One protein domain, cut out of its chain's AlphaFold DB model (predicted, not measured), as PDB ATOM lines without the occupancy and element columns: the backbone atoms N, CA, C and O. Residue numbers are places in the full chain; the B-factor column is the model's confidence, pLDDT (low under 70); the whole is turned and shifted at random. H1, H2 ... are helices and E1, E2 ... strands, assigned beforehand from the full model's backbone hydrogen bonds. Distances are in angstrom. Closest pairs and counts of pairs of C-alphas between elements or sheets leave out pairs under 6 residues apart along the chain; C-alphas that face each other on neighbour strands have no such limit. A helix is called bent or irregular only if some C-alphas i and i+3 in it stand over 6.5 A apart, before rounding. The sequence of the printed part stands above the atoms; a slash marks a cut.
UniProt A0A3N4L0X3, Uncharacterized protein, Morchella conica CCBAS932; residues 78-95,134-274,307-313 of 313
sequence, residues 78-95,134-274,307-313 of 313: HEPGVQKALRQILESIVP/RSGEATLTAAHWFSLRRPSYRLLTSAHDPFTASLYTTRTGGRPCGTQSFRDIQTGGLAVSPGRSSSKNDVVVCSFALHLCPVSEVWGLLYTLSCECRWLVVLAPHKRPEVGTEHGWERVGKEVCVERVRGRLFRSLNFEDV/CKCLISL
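What this domain is: This is residues 78 to 95, 134 to 274 and 307 to 313 of the 313 residues of an uncharacterized protein of Morchella conica CCBAS932 (UniProt A0A3N4L0X3). A twisted sheet of six strands runs through a compact, rounded body, with H1 and H2 over one face and H5 over the other, in three layers. H4 packs on H5, H3 lies far out near H2, and E4 and E5 form a hairpin at one edge of the sheet. The printed part has 166 residues, with five named helices and six named strands in the order H1 H2 E1 H3 H4 E2 H5 E3 E4 E5 E6; the class is mixed, helices and strands. The sheet is mixed too, in the order E1 E6 E2 E3 E5 E4, with E1, E6, E2 and E3 parallel and E3, E5 and E4 antiparallel from neighbour to neighbour. The radius of gyration of the C-alphas is 14.5 A, and the C-alphas span 37 by 36 by 32 A.

How they stand to each other: From residue 78 on, the first elements are H1, residues 79 to 93, and H2, residues 137 to 149. They touch, closest at the C-alphas of Gln 83 and Thr 141, 5.7 A apart, and run the same way at a steep tilt of 45 degrees. E1, residues 154 to 159, is an edge strand and is parallel to its neighbour E6, residues 307 to 312; N 310 and O 156 are 2.9 A apart, within hydrogen-bond range. H2 is on the sheet at a height of 7.9 A and lies only just over E6, with 3 of its C-alphas falling on that strand. H3, residues 165 to 171, is not on the sheet but is near H2. H4, residues 182 to 188, touches H5, residues 215 to 228, at the C-alphas of Gln 186 and Leu 221, 4.8 A apart. E1, H3, H4 and E2, residues 201 to 207, form a split strand-helix-strand unit, two strands running the same way with E6 between them; its crossover is right-handed. E2 is parallel to E6, with N 205 and O 311 2.7 A apart. E2, H5 and E3, residues 229 to 236, form a strand-helix-strand unit, two parallel neighbours with a helix between, also with a right-handed crossover; N 204 and O 231 are 2.8 A apart. E3 is antiparallel to E5, residues 261 to 268, with N 232 and O 266 2.9 A apart. E5 forms a hairpin with E4, residues 249 to 258, where N 263 and O 256 are 2.8 A apart. H1 lies over E3 and E5 at a height of 7.6 A, along the strands, and H5 is on the opposite face at 11.6 A. Every O i to N i+4 pair is within hydrogen-bond range in H2, H3 and H4; the counts are 10 of 11 in H1 and 8 of 10 in H5.

Where its parts are: H1 begins at C-alpha 79, (179.270, 115.090, 193.652), and is 20.9 A long; H2 is 17.9 A. H5 is 20.5 A long and only just irregular, with C-alphas 216 and 219 7.0 A apart. E4, 22.7 A long, bends by 72 degrees at residue 253; E5 is 22.3 A and E3 19.2 A. E6 ends at C-alpha 312, (165.978, 111.214, 196.072).

The domain as a whole: The C-alphas of Ser 152 and Ser 216 are the two farthest apart, at 41.2 A. Residues 96 to 133 and 275 to 306 are not printed; the gaps between C-alphas across these cuts are 30.0 A and 15.2 A. The links H4 to E2 and E3 to E4 are long. The mean pLDDT of the printed part is 87.9; residue 95 and residues 191 to 199, 273 to 274 and 307 to 313 are under 70.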
ATOM      1  N   HIS A  78     181.814 113.842 196.768       91.12
ATOM      2  CA  HIS A  78     181.679 112.877 195.690       91.12
ATOM      3  C   HIS A  78     180.682 113.312 194.615       91.12
ATOM      4  O   HIS A  78     180.347 112.503 193.751       91.12
ATOM      5  N   GLU A  79     180.234 114.573 194.627       92.62
ATOM      6  CA  GLU A  79     179.270 115.090 193.652       92.62
ATOM      7  C   GLU A  79     179.652 114.755 192.189       92.62
ATOM      8  O   GLU A  79     178.813 114.179 191.497       92.62
ATOM      9  N   PRO A  80     180.888 114.989 191.691       93.94
ATOM     10  CA  PRO A  80     181.238 114.637 190.309       93.94
ATOM     11  C   PRO A  80     181.066 113.142 189.991       93.94
ATOM     12  O   PRO A  80     180.555 112.788 188.923       93.94
ATOM     13  N   GLY A  81     181.450 112.268 190.925       95.06
ATOM     14  CA  GLY A  81     181.263 110.823 190.824       95.06
ATOM     15  C   GLY A  81     179.788 110.420 190.827       95.06
ATOM     16  O   GLY A  81     179.383 109.623 189.982       95.06
ATOM     17  N   VAL A  82     178.971 111.025 191.701       94.44
ATOM     18  CA  VAL A  82     177.510 110.819 191.767       94.44
ATOM     19  C   VAL A  82     176.865 111.160 190.430       94.44
ATOM     20  O   VAL A  82     176.146 110.338 189.866       94.44
ATOM     21  N   GLN A  83     177.186 112.330 189.874       95.25
ATOM     22  CA  GLN A  83     176.625 112.777 188.603       95.25
ATOM     23  C   GLN A  83     176.965 111.815 187.450       95.25
ATOM     24  O   GLN A  83     176.107 111.472 186.636       95.25
ATOM     25  N   LYS A  84     178.229 111.380 187.353       96.31
ATOM     26  CA  LYS A  84     178.683 110.463 186.296       96.31
ATOM     27  C   LYS A  84     178.066 109.070 186.448       96.31
ATOM     28  O   LYS A  84     177.583 108.529 185.455       96.31
ATOM     29  N   ALA A  85     178.067 108.517 187.662       96.44
ATOM     30  CA  ALA A  85     177.526 107.190 187.938       96.44
ATOM     31  C   ALA A  85     176.015 107.137 187.682       96.44
ATOM     32  O   ALA A  85     175.545 106.242 186.983       96.44
ATOM     33  N   LEU A  86     175.265 108.132 188.170       95.81
ATOM     34  CA  LEU A  86     173.818 108.187 187.980       95.81
ATOM     35  C   LEU A  86     173.442 108.286 186.499       95.81
ATOM     36  O   LEU A  86     172.556 107.565 186.059       95.81
ATOM     37  N   ARG A  87     174.147 109.108 185.704       94.25
ATOM     38  CA  ARG A  87     173.907 109.173 184.252       94.25
ATOM     39  C   ARG A  87     174.069 107.812 183.578       94.25
ATOM     40  O   ARG A  87     173.204 107.442 182.801       94.25
ATOM     41  N   GLN A  88     175.134 107.065 183.883       94.12
ATOM     42  CA  GLN A  88     175.342 105.731 183.300       94.12
ATOM     43  C   GLN A  88     174.227 104.747 183.684       94.12
ATOM     44  O   GLN A  88     173.805 103.944 182.856       94.12
ATOM     45  N   ILE A  89     173.726 104.832 184.918       94.88
ATOM     46  CA  ILE A  89     172.625 103.985 185.388       94.88
ATOM     47  C   ILE A  89     171.304 104.357 184.704       94.88
ATOM     48  O   ILE A  89     170.583 103.466 184.265       94.88
ATOM     49  N   LEU A  90     170.994 105.650 184.560       92.06
ATOM     50  CA  LEU A  90     169.753 106.105 183.918       92.06
ATOM     51  C   LEU A  90     169.639 105.647 182.456       92.06
ATOM     52  O   LEU A  90     168.543 105.289 182.027       92.06
ATOM     53  N   GLU A  91     170.759 105.563 181.728       90.00
ATOM     54  CA  GLU A  91     170.796 104.989 180.369       90.00
ATOM     55  C   GLU A  91     170.349 103.512 180.342       90.00
ATOM     56  O   GLU A  91     169.848 103.044 179.325       90.00
ATOM     57  N   SER A  92     170.489 102.782 181.456       88.19
ATOM     58  CA  SER A  92     170.053 101.380 181.573       88.19
ATOM     59  C   SER A  92     168.572 101.241 181.946       88.19
ATOM     60  O   SER A  92     167.940 100.265 181.559       88.19
ATOM     61  N   ILE A  93     168.010 102.200 182.694       85.81
ATOM     62  CA  ILE A  93     166.605 102.170 183.152       85.81
ATOM     63  C   ILE A  93     165.643 102.621 182.045       85.81
ATOM     64  O   ILE A  93     164.501 102.169 181.981       85.81
ATOM     65  N   VAL A  94     166.063 103.564 181.197       78.94
ATOM     66  CA  VAL A  94     165.198 104.165 180.170       78.94
ATOM     67  C   VAL A  94     165.816 103.963 178.782       78.94
ATOM     68  O   VAL A  94     166.308 104.928 178.181       78.94
ATOM     69  N   PRO A  95     165.803 102.725 178.250       63.09
ATOM     70  CA  PRO A  95     166.464 102.396 176.992       63.09
ATOM     71  C   PRO A  95     165.830 103.149 175.819       63.09
ATOM     72  O   PRO A  95     164.610 103.203 175.666       63.09
ATOM     73  N   ARG A 134     175.601 122.588 199.240       79.69
ATOM     74  CA  ARG A 134     175.099 121.851 198.081       79.69
ATOM     75  C   ARG A 134     174.617 120.450 198.457       79.69
ATOM     76  O   ARG A 134     175.431 119.580 198.749       79.69
ATOM     77  N   SER A 135     173.301 120.263 198.353       86.25
ATOM     78  CA  SER A 135     172.578 118.981 198.359       86.25
ATOM     79  C   SER A 135     171.619 118.918 197.162       86.25
ATOM     80  O   SER A 135     171.295 119.962 196.598       86.25
ATOM     81  N   GLY A 136     171.182 117.729 196.743       90.62
ATOM     82  CA  GLY A 136     170.270 117.533 195.606       90.62
ATOM     83  C   GLY A 136     170.966 117.298 194.263       90.62
ATOM     84  O   GLY A 136     170.358 117.447 193.202       90.62
ATOM     85  N   GLU A 137     172.249 116.930 194.274       93.19
ATOM     86  CA  GLU A 137     173.015 116.608 193.068       93.19
ATOM     87  C   GLU A 137     172.409 115.456 192.256       93.19
ATOM     88  O   GLU A 137     172.443 115.512 191.025       93.19
ATOM     89  N   ALA A 138     171.820 114.449 192.910       93.19
ATOM     90  CA  ALA A 138     171.150 113.338 192.239       93.19
ATOM     91  C   ALA A 138     169.911 113.828 191.474       93.19
ATOM     92  O   ALA A 138     169.811 113.598 190.267       93.19
ATOM     93  N   THR A 139     169.038 114.602 192.129       93.31
ATOM     94  CA  THR A 139     167.858 115.220 191.502       93.31
ATOM     95  C   THR A 139     168.237 116.087 190.309       93.31
ATOM     96  O   THR A 139     167.666 115.931 189.231       93.31
ATOM     97  N   LEU A 140     169.212 116.990 190.465       93.81
ATOM     98  CA  LEU A 140     169.637 117.873 189.374       93.81
ATOM     99  C   LEU A 140     170.241 117.090 188.206       93.81
ATOM    100  O   LEU A 140     169.988 117.416 187.048       93.81
ATOM    101  N   THR A 141     171.011 116.041 188.501       94.56
ATOM    102  CA  THR A 141     171.577 115.164 187.470       94.56
ATOM    103  C   THR A 141     170.487 114.447 186.698       94.56
ATOM    104  O   THR A 141     170.542 114.428 185.471       94.56
ATOM    105  N   ALA A 142     169.507 113.872 187.397       92.75
ATOM    106  CA  ALA A 142     168.397 113.186 186.759       92.75
ATOM    107  C   ALA A 142     167.561 114.159 185.924       92.75
ATOM    108  O   ALA A 142     167.349 113.903 184.744       92.75
ATOM    109  N   ALA A 143     167.174 115.309 186.483       91.69
ATOM    110  CA  ALA A 143     166.417 116.337 185.768       91.69
ATOM    111  C   ALA A 143     167.115 116.782 184.477       91.69
ATOM    112  O   ALA A 143     166.485 116.834 183.423       91.69
ATOM    113  N   HIS A 144     168.423 117.035 184.541       92.88
ATOM    114  CA  HIS A 144     169.219 117.392 183.370       92.88
ATOM    115  C   HIS A 144     169.365 116.232 182.370       92.88
ATOM    116  O   HIS A 144     169.368 116.442 181.161       92.88
ATOM    117  N   TRP A 145     169.503 114.992 182.846       92.19
ATOM    118  CA  TRP A 145     169.576 113.829 181.962       92.19
ATOM    119  C   TRP A 145     168.256 113.624 181.206       92.19
ATOM    120  O   TRP A 145     168.275 113.479 179.984       92.19
ATOM    121  N   PHE A 146     167.118 113.698 181.905       89.56
ATOM    122  CA  PHE A 146     165.793 113.583 181.293       89.56
ATOM    123  C   PHE A 146     165.523 114.725 180.311       89.56
ATOM    124  O   PHE A 146     165.085 114.448 179.201       89.56
ATOM    125  N   SER A 147     165.863 115.976 180.639       89.31
ATOM    126  CA  SER A 147     165.636 117.093 179.711       89.31
ATOM    127  C   SER A 147     166.410 116.953 178.394       89.31
ATOM    128  O   SER A 147     165.914 117.366 177.349       89.31
ATOM    129  N   LEU A 148     167.605 116.351 178.426       89.12
ATOM    130  CA  LEU A 148     168.427 116.142 177.232       89.12
ATOM    131  C   LEU A 148     168.050 114.889 176.442       89.12
ATOM    132  O   LEU A 148     168.092 114.902 175.214       89.12
ATOM    133  N   ARG A 149     167.765 113.780 177.128       86.62
ATOM    134  CA  ARG A 149     167.568 112.470 176.488       86.62
ATOM    135  C   ARG A 149     166.107 112.157 176.203       86.62
ATOM    136  O   ARG A 149     165.826 111.337 175.335       86.62
ATOM    137  N   ARG A 150     165.204 112.755 176.976       83.69
ATOM    138  CA  ARG A 150     163.780 112.424 177.065       83.69
ATOM    139  C   ARG A 150     162.943 113.695 177.277       83.69
ATOM    140  O   ARG A 150     162.205 113.771 178.255       83.69
ATOM    141  N   PRO A 151     163.026 114.692 176.377       82.44
ATOM    142  CA  PRO A 151     162.337 115.974 176.558       82.44
ATOM    143  C   PRO A 151     160.810 115.838 176.650       82.44
ATOM    144  O   PRO A 151     160.164 116.676 177.269       82.44
ATOM    145  N   SER A 152     160.238 114.773 176.078       81.44
ATOM    146  CA  SER A 152     158.804 114.466 176.166       81.44
ATOM    147  C   SER A 152     158.376 113.865 177.509       81.44
ATOM    148  O   SER A 152     157.185 113.709 177.744       81.44
ATOM    149  N   TYR A 153     159.320 113.496 178.382       79.94
ATOM    150  CA  TYR A 153     159.006 112.942 179.696       79.94
ATOM    151  C   TYR A 153     158.869 114.068 180.716       79.94
ATOM    152  O   TYR A 153     159.754 114.914 180.878       79.94
ATOM    153  N   ARG A 154     157.781 114.031 181.478       81.56
ATOM    154  CA  ARG A 154     157.576 114.875 182.647       81.56
ATOM    155  C   ARG A 154     158.200 114.198 183.864       81.56
ATOM    156  O   ARG A 154     157.658 113.253 184.422       81.56
ATOM    157  N   LEU A 155     159.347 114.697 184.312       84.00
ATOM    158  CA  LEU A 155     159.965 114.199 185.540       84.00
ATOM    159  C   LEU A 155     159.244 114.773 186.770       84.00
ATOM    160  O   LEU A 155     159.370 115.966 187.065       84.00
ATOM    161  N   LEU A 156     158.540 113.914 187.507       84.75
ATOM    162  CA  LEU A 156     158.006 114.231 188.830       84.75
ATOM    163  C   LEU A 156     159.055 113.841 189.874       84.75
ATOM    164  O   LEU A 156     159.620 112.752 189.820       84.75
ATOM    165  N   THR A 157     159.372 114.743 190.801       83.50
ATOM    166  CA  THR A 157     160.411 114.485 191.806       83.50
ATOM    167  C   THR A 157     159.893 114.752 193.202       83.50
ATOM    168  O   THR A 157     159.477 115.879 193.475       83.50
ATOM    169  N   SER A 158     160.034 113.761 194.078       85.56
ATOM    170  CA  SER A 158     160.007 113.952 195.528       85.56
ATOM    171  C   SER A 158     161.423 113.775 196.082       85.56
ATOM    172  O   SER A 158     162.280 113.154 195.454       85.56
ATOM    173  N   ALA A 159     161.707 114.340 197.245       90.38
ATOM    174  CA  ALA A 159     162.964 114.094 197.937       90.38
ATOM    175  C   ALA A 159     162.746 114.068 199.436       90.38
ATOM    176  O   ALA A 159     161.883 114.786 199.942       90.38
ATOM    177  N   HIS A 160     163.556 113.280 200.133       91.00
ATOM    178  CA  HIS A 160     163.525 113.196 201.582       91.00
ATOM    179  C   HIS A 160     164.954 113.209 202.108       91.00
ATOM    180  O   HIS A 160     165.735 112.324 201.788       91.00
ATOM    181  N   ASP A 161     165.284 114.225 202.897       91.00
ATOM    182  CA  ASP A 161     166.585 114.350 203.543       91.00
ATOM    183  C   ASP A 161     166.404 115.069 204.891       91.00
ATOM    184  O   ASP A 161     166.278 116.299 204.924       91.00
ATOM    185  N   PRO A 162     166.397 114.340 206.024       90.12
ATOM    186  CA  PRO A 162     166.197 114.940 207.344       90.12
ATOM    187  C   PRO A 162     167.316 115.913 207.743       90.12
ATOM    188  O   PRO A 162     167.128 116.726 208.645       90.12
ATOM    189  N   PHE A 163     168.469 115.854 207.077       90.62
ATOM    190  CA  PHE A 163     169.662 116.599 207.450       90.62
ATOM    191  C   PHE A 163     169.901 117.826 206.575       90.62
ATOM    192  O   PHE A 163     170.402 118.840 207.063       90.62
ATOM    193  N   THR A 164     169.586 117.744 205.279       91.62
ATOM    194  CA  THR A 164     169.917 118.804 204.315       91.62
ATOM    195  C   THR A 164     168.738 119.305 203.475       91.62
ATOM    196  O   THR A 164     168.955 120.039 202.506       91.62
ATOM    197  N   ALA A 165     167.489 119.033 203.882       91.25
ATOM    198  CA  ALA A 165     166.269 119.483 203.194       91.25
ATOM    199  C   ALA A 165     166.269 120.972 202.798       91.25
ATOM    200  O   ALA A 165     165.893 121.320 201.674       91.25
ATOM    201  N   SER A 166     166.727 121.871 203.679       90.62
ATOM    202  CA  SER A 166     166.803 123.305 203.362       90.62
ATOM    203  C   SER A 166     167.795 123.592 202.229       90.62
ATOM    204  O   SER A 166     167.452 124.298 201.281       90.62
ATOM    205  N   LEU A 167     168.993 122.994 202.268       91.31
ATOM    206  CA  LEU A 167     169.987 123.137 201.197       91.31
ATOM    207  C   LEU A 167     169.505 122.530 199.883       91.31
ATOM    208  O   LEU A 167     169.712 123.128 198.825       91.31
ATOM    209  N   TYR A 168     168.868 121.360 199.951       92.12
ATOM    210  CA  TYR A 168     168.255 120.721 198.796       92.12
ATOM    211  C   TYR A 168     167.248 121.667 198.140       92.12
ATOM    212  O   TYR A 168     167.342 121.939 196.942       92.12
ATOM    213  N   THR A 169     166.316 122.214 198.926       91.56
ATOM    214  CA  THR A 169     165.227 123.068 198.430       91.56
ATOM    215  C   THR A 169     165.788 124.317 197.758       91.56
ATOM    216  O   THR A 169     165.420 124.637 196.627       91.56
ATOM    217  N   THR A 170     166.753 124.988 198.399       91.94
ATOM    218  CA  THR A 170     167.430 126.152 197.813       91.94
ATOM    219  C   THR A 170     168.139 125.798 196.506       91.94
ATOM    220  O   THR A 170     167.992 126.509 195.513       91.94
ATOM    221  N   ARG A 171     168.894 124.692 196.469       90.88
ATOM    222  CA  ARG A 171     169.700 124.323 195.293       90.88
ATOM    223  C   ARG A 171     168.847 123.864 194.110       90.88
ATOM    224  O   ARG A 171     169.214 124.095 192.962       90.88
ATOM    225  N   THR A 172     167.730 123.197 194.377       90.75
ATOM    226  CA  THR A 172     166.874 122.598 193.344       90.75
ATOM    227  C   THR A 172     165.821 123.553 192.783       90.75
ATOM    228  O   THR A 172     164.982 123.132 191.987       90.75
ATOM    229  N   GLY A 173     165.885 124.840 193.145       91.12
ATOM    230  CA  GLY A 173     164.960 125.862 192.656       91.12
ATOM    231  C   GLY A 173     163.595 125.809 193.339       91.12
ATOM    232  O   GLY A 173     162.586 126.062 192.693       91.12
ATOM    233  N   GLY A 174     163.560 125.454 194.627       90.06
ATOM    234  CA  GLY A 174     162.335 125.416 195.426       90.06
ATOM    235  C   GLY A 174     161.568 124.096 195.362       90.06
ATOM    236  O   GLY A 174     160.409 124.064 195.768       90.06
ATOM    237  N   ARG A 175     162.171 123.004 194.865       88.38
ATOM    238  CA  ARG A 175     161.506 121.692 194.899       88.38
ATOM    239  C   ARG A 175     161.328 121.238 196.350       88.38
ATOM    240  O   ARG A 175     162.270 121.387 197.132       88.38
ATOM    241  N   PRO A 176     160.165 120.666 196.704       87.19
ATOM    242  CA  PRO A 176     159.916 120.211 198.063       87.19
ATOM    243  C   PRO A 176     160.885 119.089 198.447       87.19
ATOM    244  O   PRO A 176     161.233 118.236 197.626       87.19
ATOM    245  N   CYS A 177     161.303 119.101 199.710       90.62
ATOM    246  CA  CYS A 177     162.090 118.044 200.324       90.62
ATOM    247  C   CYS A 177     161.538 117.767 201.718       90.62
ATOM    248  O   CYS A 177     161.550 118.648 202.580       90.62
ATOM    249  N   GLY A 178     161.004 116.565 201.914       89.06
ATOM    250  CA  GLY A 178     160.552 116.107 203.216       89.06
ATOM    251  C   GLY A 178     161.729 115.821 204.145       89.06
ATOM    252  O   GLY A 178     162.849 115.568 203.708       89.06
ATOM    253  N   THR A 179     161.465 115.807 205.445       91.75
ATOM    254  CA  THR A 179     162.450 115.451 206.480       91.75
ATOM    255  C   THR A 179     162.146 114.092 207.111       91.75
ATOM    256  O   THR A 179     162.506 113.849 208.258       91.75
ATOM    257  N   GLN A 180     161.424 113.227 206.391       90.50
ATOM    258  CA  GLN A 180     161.094 111.881 206.860       90.50
ATOM    259  C   GLN A 180     162.376 111.070 207.055       90.50
ATOM    260  O   GLN A 180     163.252 111.049 206.188       90.50
ATOM    261  N   SER A 181     162.475 110.404 208.201       91.38
ATOM    262  CA  SER A 181     163.550 109.463 208.500       91.38
ATOM    263  C   SER A 181     163.344 108.128 207.776       91.38
ATOM    264  O   SER A 181     162.265 107.840 207.254       91.38
ATOM    265  N   PHE A 182     164.362 107.261 207.794       92.19
ATOM    266  CA  PHE A 182     164.223 105.889 207.287       92.19
ATOM    267  C   PHE A 182     163.100 105.124 207.983       92.19
ATOM    268  O   PHE A 182     162.353 104.407 207.324       92.19
ATOM    269  N   ARG A 183     162.947 105.321 209.296       91.81
ATOM    270  CA  ARG A 183     161.877 104.707 210.076       91.81
ATOM    271  C   ARG A 183     160.501 105.206 209.646       91.81
ATOM    272  O   ARG A 183     159.589 104.397 209.501       91.81
ATOM    273  N   ASP A 184     160.363 106.507 209.397       91.50
ATOM    274  CA  ASP A 184     159.101 107.077 208.918       91.50
ATOM    275  C   ASP A 184     158.723 106.469 207.565       91.50
ATOM    276  O   ASP A 184     157.598 106.004 207.411       91.50
ATOM    277  N   ILE A 185     159.678 106.375 206.630       90.50
ATOM    278  CA  ILE A 185     159.474 105.739 205.317       90.50
ATOM    279  C   ILE A 185     159.115 104.260 205.479       90.50
ATOM    280  O   ILE A 185     158.197 103.772 204.829       90.50
ATOM    281  N   GLN A 186     159.802 103.539 206.366       90.56
ATOM    282  CA  GLN A 186     159.527 102.128 206.614       90.56
ATOM    283  C   GLN A 186     158.092 101.905 207.117       90.56
ATOM    284  O   GLN A 186     157.449 100.946 206.696       90.56
ATOM    285  N   THR A 187     157.598 102.766 208.015       89.94
ATOM    286  CA  THR A 187     156.267 102.616 208.636       89.94
ATOM    287  C   THR A 187     155.119 103.246 207.851       89.94
ATOM    288  O   THR A 187     153.995 102.764 207.946       89.94
ATOM    289  N   GLY A 188     155.385 104.325 207.114       83.25
ATOM    290  CA  GLY A 188     154.374 105.141 206.438       83.25
ATOM    291  C   GLY A 188     154.451 105.105 204.914       83.25
ATOM    292  O   GLY A 188     153.632 105.749 204.265       83.25
ATOM    293  N   GLY A 189     155.419 104.378 204.349       82.31
ATOM    294  CA  GLY A 189     155.667 104.334 202.913       82.31
ATOM    295  C   GLY A 189     156.292 105.621 202.370       82.31
ATOM    296  O   GLY A 189     156.701 106.526 203.106       82.31
ATOM    297  N   LEU A 190     156.382 105.693 201.044       78.75
ATOM    298  CA  LEU A 190     156.829 106.890 200.338       78.75
ATOM    299  C   LEU A 190     155.632 107.809 200.077       78.75
ATOM    300  O   LEU A 190     154.576 107.363 199.635       78.75
ATOM    301  N   ALA A 191     155.790 109.108 200.339       68.94
ATOM    302  CA  ALA A 191     154.716 110.069 200.116       68.94
ATOM    303  C   ALA A 191     154.333 110.139 198.626       68.94
ATOM    304  O   ALA A 191     155.195 110.244 197.749       68.94
ATOM    305  N   VAL A 192     153.028 110.136 198.344       64.75
ATOM    306  CA  VAL A 192     152.504 110.277 196.982       64.75
ATOM    307  C   VAL A 192     152.709 111.713 196.506       64.75
ATOM    308  O   VAL A 192     152.324 112.670 197.180       64.75
ATOM    309  N   SER A 193     153.310 111.877 195.326       60.12
ATOM    310  CA  SER A 193     153.428 113.199 194.709       60.12
ATOM    311  C   SER A 193     152.041 113.710 194.291       60.12
ATOM    312  O   SER A 193     151.311 112.976 193.620       60.12
ATOM    313  N   PRO A 194     151.659 114.953 194.645       57.91
ATOM    314  CA  PRO A 194     150.365 115.507 194.262       57.91
ATOM    315  C   PRO A 194     150.223 115.572 192.734       57.91
ATOM    316  O   PRO A 194     151.144 115.993 192.033       57.91
ATOM    317  N   GLY A 195     149.051 115.174 192.229       59.16
ATOM    318  CA  GLY A 195     148.748 115.134 190.793       59.16
ATOM    319  C   GLY A 195     149.014 113.784 190.121       59.16
ATOM    320  O   GLY A 195     149.322 113.767 188.932       59.16
ATOM    321  N   ARG A 196     148.917 112.675 190.866       62.16
ATOM    322  CA  ARG A 196     149.132 111.322 190.349       62.16
ATOM    323  C   ARG A 196     147.974 110.382 190.692       62.16
ATOM    324  O   ARG A 196     147.425 110.476 191.786       62.16
ATOM    325  N   SER A 197     147.645 109.491 189.757       56.50
ATOM    326  CA  SER A 197     146.677 108.397 189.922       56.50
ATOM    327  C   SER A 197     147.257 107.232 190.736       56.50
ATOM    328  O   SER A 197     146.560 106.659 191.567       56.50
ATOM    329  N   SER A 198     148.549 106.923 190.553       66.75
ATOM    330  CA  SER A 198     149.259 105.845 191.258       66.75
ATOM    331  C   SER A 198     150.121 106.345 192.423       66.75
ATOM    332  O   SER A 198     150.891 107.307 192.293       66.75
ATOM    333  N   SER A 199     150.048 105.638 193.554       67.81
ATOM    334  CA  SER A 199     150.881 105.875 194.739       67.81
ATOM    335  C   SER A 199     152.332 105.394 194.584       67.81
ATOM    336  O   SER A 199     153.194 105.860 195.325       67.81
ATOM    337  N   LYS A 200     152.635 104.521 193.609       78.12
ATOM    338  CA  LYS A 200     153.923 103.805 193.526       78.12
ATOM    339  C   LYS A 200     154.938 104.455 192.587       78.12
ATOM    340  O   LYS A 200     154.611 104.830 191.466       78.12
ATOM    341  N   ASN A 201     156.197 104.573 192.990       83.25
ATOM    342  CA  ASN A 201     157.247 105.309 192.278       83.25
ATOM    343  C   ASN A 201     157.957 104.473 191.199       83.25
ATOM    344  O   ASN A 201     158.153 103.275 191.349       83.25
ATOM    345  N   ASP A 202     158.431 105.103 190.124       87.62
ATOM    346  CA  ASP A 202     159.229 104.383 189.124       87.62
ATOM    347  C   ASP A 202     160.645 104.107 189.607       87.62
ATOM    348  O   ASP A 202     161.150 102.998 189.449       87.62
ATOM    349  N   VAL A 203     161.302 105.135 190.147       90.88
ATOM    350  CA  VAL A 203     162.717 105.088 190.505       90.88
ATOM    351  C   VAL A 203     162.929 105.733 191.869       90.88
ATOM    352  O   VAL A 203     162.609 106.901 192.081       90.88
ATOM    353  N   VAL A 204     163.556 105.006 192.782       93.81
ATOM    354  CA  VAL A 204     164.126 105.563 194.013       93.81
ATOM    355  C   VAL A 204     165.640 105.617 193.859       93.81
ATOM    356  O   VAL A 204     166.277 104.642 193.469       93.81
ATOM    357  N   VAL A 205     166.235 106.765 194.163       95.19
ATOM    358  CA  VAL A 205     167.677 106.993 194.170       95.19
ATOM    359  C   VAL A 205     168.120 107.271 195.600       95.19
ATOM    360  O   VAL A 205     167.930 108.368 196.109       95.19
ATOM    361  N   CYS A 206     168.769 106.291 196.223       95.12
ATOM    362  CA  CYS A 206     169.463 106.452 197.497       95.12
ATOM    363  C   CYS A 206     170.882 106.975 197.233       95.12
ATOM    364  O   CYS A 206     171.795 106.193 196.929       95.12
ATOM    365  N   SER A 207     171.083 108.288 197.347       94.12
ATOM    366  CA  SER A 207     172.369 108.941 197.094       94.12
ATOM    367  C   SER A 207     173.088 109.223 198.402       94.12
ATOM    368  O   SER A 207     172.838 110.222 199.061       94.12
ATOM    369  N   PHE A 208     174.018 108.345 198.781       92.00
ATOM    370  CA  PHE A 208     174.739 108.434 200.054       92.00
ATOM    371  C   PHE A 208     173.823 108.390 201.297       92.00
ATOM    372  O   PHE A 208     174.295 108.624 202.398       92.00
ATOM    373  N   ALA A 209     172.563 107.978 201.170       91.69
ATOM    374  CA  ALA A 209     171.655 107.859 202.310       91.69
ATOM    375  C   ALA A 209     171.700 106.480 202.975       91.69
ATOM    376  O   ALA A 209     171.834 106.364 204.187       91.69
ATOM    377  N   LEU A 210     171.667 105.402 202.187       91.00
ATOM    378  CA  LEU A 210     171.415 104.052 202.708       91.00
ATOM    379  C   LEU A 210     172.489 103.537 203.690       91.00
ATOM    380  O   LEU A 210     172.226 102.656 204.498       91.00
ATOM    381  N   HIS A 211     173.703 104.090 203.647       86.12
ATOM    382  CA  HIS A 211     174.765 103.753 204.601       86.12
ATOM    383  C   HIS A 211     174.621 104.442 205.969       86.12
ATOM    384  O   HIS A 211     175.335 104.073 206.900       86.12
ATOM    385  N   LEU A 212     173.737 105.436 206.071       89.38
ATOM    386  CA  LEU A 212     173.355 106.104 207.314       89.38
ATOM    387  C   LEU A 212     172.211 105.365 208.023       89.38
ATOM    388  O   LEU A 212     171.957 105.619 209.197       89.38
ATOM    389  N   CYS A 213     171.521 104.457 207.325       90.50
ATOM    390  CA  CYS A 213     170.444 103.661 207.897       90.50
ATOM    391  C   CYS A 213     171.003 102.680 208.946       90.50
ATOM    392  O   CYS A 213     171.968 101.960 208.650       90.50
ATOM    393  N   PRO A 214     170.422 102.621 210.161       90.25
ATOM    394  CA  PRO A 214     170.792 101.620 211.151       90.25
ATOM    395  C   PRO A 214     170.660 100.211 210.572       90.25
ATOM    396  O   PRO A 214     169.664  99.882 209.935       90.25
ATOM    397  N   VAL A 215     171.644  99.344 210.824       90.75
ATOM    398  CA  VAL A 215     171.685  97.983 210.250       90.75
ATOM    399  C   VAL A 215     170.411  97.182 210.557       90.75
ATOM    400  O   VAL A 215     169.968  96.403 209.720       90.75
ATOM    401  N   SER A 216     169.799  97.404 211.723       91.69
ATOM    402  CA  SER A 216     168.535  96.781 212.133       91.69
ATOM    403  C   SER A 216     167.314  97.229 211.323       91.69
ATOM    404  O   SER A 216     166.315  96.521 211.301       91.69
ATOM    405  N   GLU A 217     167.378  98.396 210.681       92.69
ATOM    406  CA  GLU A 217     166.276  98.997 209.915       92.69
ATOM    407  C   GLU A 217     166.436  98.792 208.403       92.69
ATOM    408  O   GLU A 217     165.446  98.815 207.677       92.69
ATOM    409  N   VAL A 218     167.660  98.519 207.924       93.62
ATOM    410  CA  VAL A 218     167.965  98.338 206.491       93.62
ATOM    411  C   VAL A 218     167.025  97.335 205.827       93.62
ATOM    412  O   VAL A 218     166.533  97.607 204.735       93.62
ATOM    413  N   TRP A 219     166.761  96.195 206.474       95.19
ATOM    414  CA  TRP A 219     165.905  95.166 205.884       95.19
ATOM    415  C   TRP A 219     164.476  95.670 205.674       95.19
ATOM    416  O   TRP A 219     163.949  95.582 204.567       95.19
ATOM    417  N   GLY A 220     163.876  96.252 206.717       94.69
ATOM    418  CA  GLY A 220     162.507  96.758 206.661       94.69
ATOM    419  C   GLY A 220     162.363  97.908 205.671       94.69
ATOM    420  O   GLY A 220     161.427  97.913 204.880       94.69
ATOM    421  N   LEU A 221     163.328  98.832 205.649       94.88
ATOM    422  CA  LEU A 221     163.364  99.912 204.668       94.88
ATOM    423  C   LEU A 221     163.426  99.373 203.233       94.88
ATOM    424  O   LEU A 221     162.635  99.791 202.391       94.88
ATOM    425  N   LEU A 222     164.354  98.457 202.935       96.44
ATOM    426  CA  LEU A 222     164.502  97.900 201.589       96.44
ATOM    427  C   LEU A 222     163.260  97.125 201.150       96.44
ATOM    428  O   LEU A 222     162.857  97.262 199.996       96.44
ATOM    429  N   TYR A 223     162.650  96.360 202.058       95.50
ATOM    430  CA  TYR A 223     161.409  95.653 201.773       95.50
ATOM    431  C   TYR A 223     160.274  96.633 201.456       95.50
ATOM    432  O   TYR A 223     159.660  96.515 200.398       95.50
ATOM    433  N   THR A 224     160.055  97.658 202.290       94.31
ATOM    434  CA  THR A 224     159.048  98.698 202.020       94.31
ATOM    435  C   THR A 224     159.295  99.369 200.669       94.31
ATOM    436  O   THR A 224     158.384  99.461 199.853       94.31
ATOM    437  N   LEU A 225     160.537  99.766 200.371       94.00
ATOM    438  CA  LEU A 225     160.873 100.364 199.076       94.00
ATOM    439  C   LEU A 225     160.594  99.417 197.898       94.00
ATOM    440  O   LEU A 225     160.249  99.898 196.823       94.00
ATOM    441  N   SER A 226     160.731  98.097 198.075       95.19
ATOM    442  CA  SER A 226     160.461  97.129 197.004       95.19
ATOM    443  C   SER A 226     158.976  97.092 196.638       95.19
ATOM    444  O   SER A 226     158.630  96.987 195.465       95.19
ATOM    445  N   CYS A 227     158.086  97.271 197.611       92.12
ATOM    446  CA  CYS A 227     156.649  97.357 197.356       92.12
ATOM    447  C   CYS A 227     156.251  98.701 196.716       92.12
ATOM    448  O   CYS A 227     155.266  98.780 195.981       92.12
ATOM    449  N   GLU A 228     157.026  99.753 196.988       89.81
ATOM    450  CA  GLU A 228     156.701 101.137 196.629       89.81
ATOM    451  C   GLU A 228     157.379 101.631 195.347       89.81
ATOM    452  O   GLU A 228     157.000 102.689 194.837       89.81
ATOM    453  N   CYS A 229     158.395 100.935 194.821       90.81
ATOM    454  CA  CYS A 229     159.038 101.356 193.581       90.81
ATOM    455  C   CYS A 229     159.590 100.243 192.690       90.81
ATOM    456  O   CYS A 229     160.015  99.191 193.161       90.81
ATOM    457  N   ARG A 230     159.593 100.503 191.376       91.94
ATOM    458  CA  ARG A 230     160.023  99.537 190.352       91.94
ATOM    459  C   ARG A 230     161.543  99.388 190.303       91.94
ATOM    460  O   ARG A 230     162.060  98.275 190.187       91.94
ATOM    461  N   TRP A 231     162.258 100.506 190.404       95.19
ATOM    462  CA  TRP A 231     163.715 100.566 190.319       95.19
ATOM    463  C   TRP A 231     164.322 101.225 191.550       95.19
ATOM    464  O   TRP A 231     163.917 102.316 191.947       95.19
ATOM    465  N   LEU A 232     165.381 100.618 192.081       96.50
ATOM    466  CA  LEU A 232     166.208 101.200 193.132       96.50
ATOM    467  C   LEU A 232     167.627 101.440 192.615       96.50
ATOM    468  O   LEU A 232     168.310 100.534 192.135       96.50
ATOM    469  N   VAL A 233     168.097 102.672 192.767       96.88
ATOM    470  CA  VAL A 233     169.471 103.084 192.495       96.88
ATOM    471  C   VAL A 233     170.158 103.379 193.819       96.88
ATOM    472  O   VAL A 233     169.731 104.251 194.569       96.88
ATOM    473  N   VAL A 234     171.265 102.693 194.093       96.69
ATOM    474  CA  VAL A 234     172.091 102.946 195.280       96.69
ATOM    475  C   VAL A 234     173.426 103.532 194.847       96.69
ATOM    476  O   VAL A 234     174.220 102.848 194.197       96.69
ATOM    477  N   LEU A 235     173.697 104.778 195.242       95.81
ATOM    478  CA  LEU A 235     174.998 105.432 195.090       95.81
ATOM    479  C   LEU A 235     175.659 105.518 196.467       95.81
ATOM    480  O   LEU A 235     175.145 106.176 197.370       95.81
ATOM    481  N   ALA A 236     176.791 104.845 196.651       92.81
ATOM    482  CA  ALA A 236     177.437 104.742 197.958       92.81
ATOM    483  C   ALA A 236     178.969 104.833 197.859       92.81
ATOM    484  O   ALA A 236     179.546 104.475 196.828       92.81
ATOM    485  N   PRO A 237     179.660 105.244 198.940       88.69
ATOM    486  CA  PRO A 237     181.124 105.256 198.977       88.69
ATOM    487  C   PRO A 237     181.726 103.848 199.126       88.69
ATOM    488  O   PRO A 237     182.933 103.654 198.980       88.69
ATOM    489  N   HIS A 238     180.905 102.852 199.463       87.56
ATOM    490  CA  HIS A 238     181.328 101.487 199.752       87.56
ATOM    491  C   HIS A 238     180.220 100.470 199.458       87.56
ATOM    492  O   HIS A 238     179.081 100.834 199.185       87.56
ATOM    493  N   LYS A 239     180.552  99.177 199.559       85.44
ATOM    494  CA  LYS A 239     179.650  98.065 199.215       85.44
ATOM    495  C   LYS A 239     178.441  97.900 200.145       85.44
ATOM    496  O   LYS A 239     177.504  97.208 199.779       85.44
ATOM    497  N   ARG A 240     178.456  98.508 201.335       84.06
ATOM    498  CA  ARG A 240     177.356  98.405 202.306       84.06
ATOM    499  C   ARG A 240     176.290  99.505 202.140       84.06
ATOM    500  O   ARG A 240     176.662 100.613 201.748       84.06
ATOM    501  N   PRO A 241     175.023  99.218 202.488       84.81
ATOM    502  CA  PRO A 241     174.521  97.887 202.843       84.81
ATOM    503  C   PRO A 241     174.418  96.953 201.629       84.81
ATOM    504  O   PRO A 241     174.525  97.385 200.472       84.81
ATOM    505  N   GLU A 242     174.318  95.661 201.930       89.00
ATOM    506  CA  GLU A 242     174.038  94.610 200.955       89.00
ATOM    507  C   GLU A 242     172.548  94.654 200.613       89.00
ATOM    508  O   GLU A 242     171.716  94.912 201.477       89.00
ATOM    509  N   VAL A 243     172.242  94.495 199.331       94.81
ATOM    510  CA  VAL A 243     170.885  94.524 198.785       94.81
ATOM    511  C   VAL A 243     170.781  93.296 197.897       94.81
ATOM    512  O   VAL A 243     171.658  93.079 197.053       94.81
ATOM    513  N   GLY A 244     169.745  92.499 198.113       94.44
ATOM    514  CA  GLY A 244     169.607  91.174 197.525       94.44
ATOM    515  C   GLY A 244     168.157  90.717 197.485       94.44
ATOM    516  O   GLY A 244     167.242  91.455 197.860       94.44
ATOM    517  N   THR A 245     167.952  89.486 197.028       96.50
ATOM    518  CA  THR A 245     166.620  88.908 196.819       96.50
ATOM    519  C   THR A 245     165.852  88.760 198.129       96.50
ATOM    520  O   THR A 245     164.645  88.958 198.163       96.50
ATOM    521  N   GLU A 246     166.561  88.520 199.234       94.56
ATOM    522  CA  GLU A 246     166.035  88.497 200.603       94.56
ATOM    523  C   GLU A 246     165.439  89.837 201.062       94.56
ATOM    524  O   GLU A 246     164.713  89.883 202.053       94.56
ATOM    525  N   HIS A 247     165.748  90.917 200.343       95.50
ATOM    526  CA  HIS A 247     165.233  92.263 200.570       95.50
ATOM    527  C   HIS A 247     164.146  92.667 199.555       95.50
ATOM    528  O   HIS A 247     163.685  93.804 199.597       95.50
ATOM    529  N   GLY A 248     163.770  91.781 198.623       97.00
ATOM    530  CA  GLY A 248     162.833  92.084 197.534       97.00
ATOM    531  C   GLY A 248     163.478  92.702 196.288       97.00
ATOM    532  O   GLY A 248     162.781  93.328 195.494       97.00
ATOM    533  N   TRP A 249     164.795  92.547 196.102       97.94
ATOM    534  CA  TRP A 249     165.540  93.209 195.026       97.94
ATOM    535  C   TRP A 249     166.395  92.248 194.202       97.94
ATOM    536  O   TRP A 249     167.161  91.451 194.739       97.94
ATOM    537  N   GLU A 250     166.365  92.404 192.881       97.00
ATOM    538  CA  GLU A 250     167.281  91.738 191.956       97.00
ATOM    539  C   GLU A 250     168.278  92.747 191.378       97.00
ATOM    540  O   GLU A 250     167.898  93.813 190.893       97.00
ATOM    541  N   ARG A 251     169.579  92.432 191.413       96.88
ATOM    542  CA  ARG A 251     170.609  93.319 190.853       96.88
ATOM    543  C   ARG A 251     170.613  93.246 189.328       96.88
ATOM    544  O   ARG A 251     170.867  92.186 188.764       96.88
ATOM    545  N   VAL A 252     170.487  94.400 188.678       95.62
ATOM    546  CA  VAL A 252     170.499  94.514 187.216       95.62
ATOM    547  C   VAL A 252     171.829  95.079 186.727       95.62
ATOM    548  O   VAL A 252     172.273  96.149 187.146       95.62
ATOM    549  N   GLY A 253     172.467  94.355 185.808       92.94
ATOM    550  CA  GLY A 253     173.712  94.778 185.173       92.94
ATOM    551  C   GLY A 253     174.943  94.749 186.089       92.94
ATOM    552  O   GLY A 253     174.985  94.086 187.131       92.94
ATOM    553  N   LYS A 254     176.000  95.441 185.653       94.25
ATOM    554  CA  LYS A 254     177.276  95.538 186.381       94.25
ATOM    555  C   LYS A 254     177.281  96.755 187.308       94.25
ATOM    556  O   LYS A 254     176.662  97.771 187.015       94.25
ATOM    557  N   GLU A 255     178.031  96.663 188.408       95.50
ATOM    558  CA  GLU A 255     178.287  97.815 189.283       95.50
ATOM    559  C   GLU A 255     179.031  98.914 188.508       95.50
ATOM    560  O   GLU A 255     180.062  98.660 187.879       95.50
ATOM    561  N   VAL A 256     178.526 100.144 188.594       95.94
ATOM    562  CA  VAL A 256     179.157 101.335 188.024       95.94
ATOM    563  C   VAL A 256     180.115 101.916 189.059       95.94
ATOM    564  O   VAL A 256     179.692 102.437 190.088       95.94
ATOM    565  N   CYS A 257     181.419 101.843 188.801       95.56
ATOM    566  CA  CYS A 257     182.440 102.446 189.658       95.56
ATOM    567  C   CYS A 257     182.997 103.705 188.993       95.56
ATOM    568  O   CYS A 257     183.712 103.613 187.996       95.56
ATOM    569  N   VAL A 258     182.695 104.879 189.555       94.62
ATOM    570  CA  VAL A 258     183.244 106.155 189.083       94.62
ATOM    571  C   VAL A 258     183.872 106.899 190.249       94.62
ATOM    572  O   VAL A 258     183.197 107.249 191.217       94.62
ATOM    573  N   GLU A 259     185.174 107.168 190.148       91.62
ATOM    574  CA  GLU A 259     185.960 107.774 191.228       91.62
ATOM    575  C   GLU A 259     185.832 106.945 192.523       91.62
ATOM    576  O   GLU A 259     186.250 105.789 192.559       91.62
ATOM    577  N   ARG A 260     185.246 107.512 193.585       91.31
ATOM    578  CA  ARG A 260     184.985 106.823 194.864       91.31
ATOM    579  C   ARG A 260     183.517 106.424 195.042       91.31
ATOM    580  O   ARG A 260     183.139 106.003 196.131       91.31
ATOM    581  N   VAL A 261     182.696 106.570 194.001       94.69
ATOM    582  CA  VAL A 261     181.263 106.263 194.025       94.69
ATOM    583  C   VAL A 261     181.016 104.907 193.381       94.69
ATOM    584  O   VAL A 261     181.456 104.644 192.260       94.69
ATOM    585  N   ARG A 262     180.278 104.061 194.096       95.62
ATOM    586  CA  ARG A 262     179.737 102.797 193.601       95.62
ATOM    587  C   ARG A 262     178.247 102.967 193.365       95.62
ATOM    588  O   ARG A 262     177.501 103.205 194.313       95.62
ATOM    589  N   GLY A 263     177.844 102.864 192.109       96.62
ATOM    590  CA  GLY A 263     176.460 102.871 191.674       96.62
ATOM    591  C   GLY A 263     175.969 101.459 191.383       96.62
ATOM    592  O   GLY A 263     176.614 100.707 190.651       96.62
ATOM    593  N   ARG A 264     174.831 101.091 191.967       97.00
ATOM    594  CA  ARG A 264     174.190  99.784 191.794       97.00
ATOM    595  C   ARG A 264     172.725  99.991 191.427       97.00
ATOM    596  O   ARG A 264     172.069 100.833 192.037       97.00
ATOM    597  N   LEU A 265     172.252  99.237 190.440       97.06
ATOM    598  CA  LEU A 265     170.869  99.243 189.976       97.06
ATOM    599  C   LEU A 265     170.185  97.943 190.393       97.06
ATOM    600  O   LEU A 265     170.751  96.860 190.224       97.06
ATOM    601  N   PHE A 266     168.968  98.067 190.905       97.31
ATOM    602  CA  PHE A 266     168.131  96.950 191.299       97.31
ATOM    603  C   PHE A 266     166.724  97.098 190.728       97.31
ATOM    604  O   PHE A 266     166.195  98.210 190.658       97.31
ATOM    605  N   ARG A 267     166.133  95.968 190.349       96.06
ATOM    606  CA  ARG A 267     164.719  95.835 190.004       96.06
ATOM    607  C   ARG A 267     163.984  95.252 191.204       96.06
ATOM    608  O   ARG A 267     164.501  94.335 191.847       96.06
ATOM    609  N   SER A 268     162.816  95.796 191.519       96.62
ATOM    610  CA  SER A 268     161.977  95.233 192.572       96.62
ATOM    611  C   SER A 268     161.371  93.899 192.135       96.62
ATOM    612  O   SER A 268     160.950  93.746 190.988       96.62
ATOM    613  N   LEU A 269     161.319  92.954 193.073       96.00
ATOM    614  CA  LEU A 269     160.613  91.679 192.949       96.00
ATOM    615  C   LEU A 269     159.160  91.754 193.451       96.00
ATOM    616  O   LEU A 269     158.382  90.854 193.163       96.00
ATOM    617  N   ASN A 270     158.806  92.814 194.187       93.94
ATOM    618  CA  ASN A 270     157.494  92.999 194.825       93.94
ATOM    619  C   ASN A 270     156.677  94.133 194.184       93.94
ATOM    620  O   ASN A 270     155.598  94.487 194.662       93.94
ATOM    621  N   PHE A 271     157.199  94.752 193.125       89.69
ATOM    622  CA  PHE A 271     156.487  95.796 192.407       89.69
ATOM    623  C   PHE A 271     155.506  95.161 191.425       89.69
ATOM    624  O   PHE A 271     155.884  94.737 190.337       89.69
ATOM    625  N   GLU A 272     154.243  95.098 191.828       82.56
ATOM    626  CA  GLU A 272     153.142  94.760 190.930       82.56
ATOM    627  C   GLU A 272     152.812  95.973 190.058       82.56
ATOM    628  O   GLU A 272     152.432  97.032 190.587       82.56
ATOM    629  N   ASP A 273     152.968  95.804 188.743       69.31
ATOM    630  CA  ASP A 273     152.395  96.700 187.749       69.31
ATOM    631  C   ASP A 273     150.875  96.592 187.905       69.31
ATOM    632  O   ASP A 273     150.284  95.530 187.703       69.31
ATOM    633  N   VAL A 274     150.246  97.667 188.376       60.84
ATOM    634  CA  VAL A 274     148.787  97.731 188.397       60.84
ATOM    635  C   VAL A 274     148.392  97.854 186.935       60.84
ATOM    636  O   VAL A 274     148.474  98.946 186.378       60.84
ATOM    637  N   CYS A 307     155.288 110.164 182.805       47.81
ATOM    638  CA  CYS A 307     155.600 110.652 184.142       47.81
ATOM    639  C   CYS A 307     156.469 109.649 184.905       47.81
ATOM    640  O   CYS A 307     155.944 108.733 185.524       47.81
ATOM    641  N   LYS A 308     157.796 109.848 184.937       58.16
ATOM    642  CA  LYS A 308     158.658 109.059 185.835       58.16
ATOM    643  C   LYS A 308     158.785 109.756 187.177       58.16
ATOM    644  O   LYS A 308     159.203 110.916 187.225       58.16
ATOM    645  N   CYS A 309     158.435 109.053 188.251       56.00
ATOM    646  CA  CYS A 309     158.667 109.559 189.598       56.00
ATOM    647  C   CYS A 309     160.067 109.169 190.073       56.00
ATOM    648  O   CYS A 309     160.406 107.983 190.110       56.00
ATOM    649  N   LEU A 310     160.867 110.174 190.428       62.12
ATOM    650  CA  LEU A 310     162.168 109.992 191.053       62.12
ATOM    651  C   LEU A 310     162.114 110.473 192.496       62.12
ATOM    652  O   LEU A 310     161.884 111.658 192.743       62.12
ATOM    653  N   ILE A 311     162.382 109.566 193.430       64.88
ATOM    654  CA  ILE A 311     162.613 109.937 194.824       64.88
ATOM    655  C   ILE A 311     164.106 109.977 195.091       64.88
ATOM    656  O   ILE A 311     164.785 108.976 194.898       64.88
ATOM    657  N   SER A 312     164.615 111.123 195.540       69.44
ATOM    658  CA  SER A 312     165.978 111.214 196.072       69.44
ATOM    659  C   SER A 312     165.935 111.046 197.589       69.44
ATOM    660  O   SER A 312     165.344 111.886 198.270       69.44
ATOM    661  N   LEU A 313     166.558 109.974 198.082       59.56
ATOM    662  CA  LEU A 313     166.865 109.747 199.496       59.56
ATOM    663  C   LEU A 313     168.335 110.069 199.756       59.56
ATOM    664  O   LEU A 313     169.192 109.581 198.970       59.56
TER     665      LEU A 313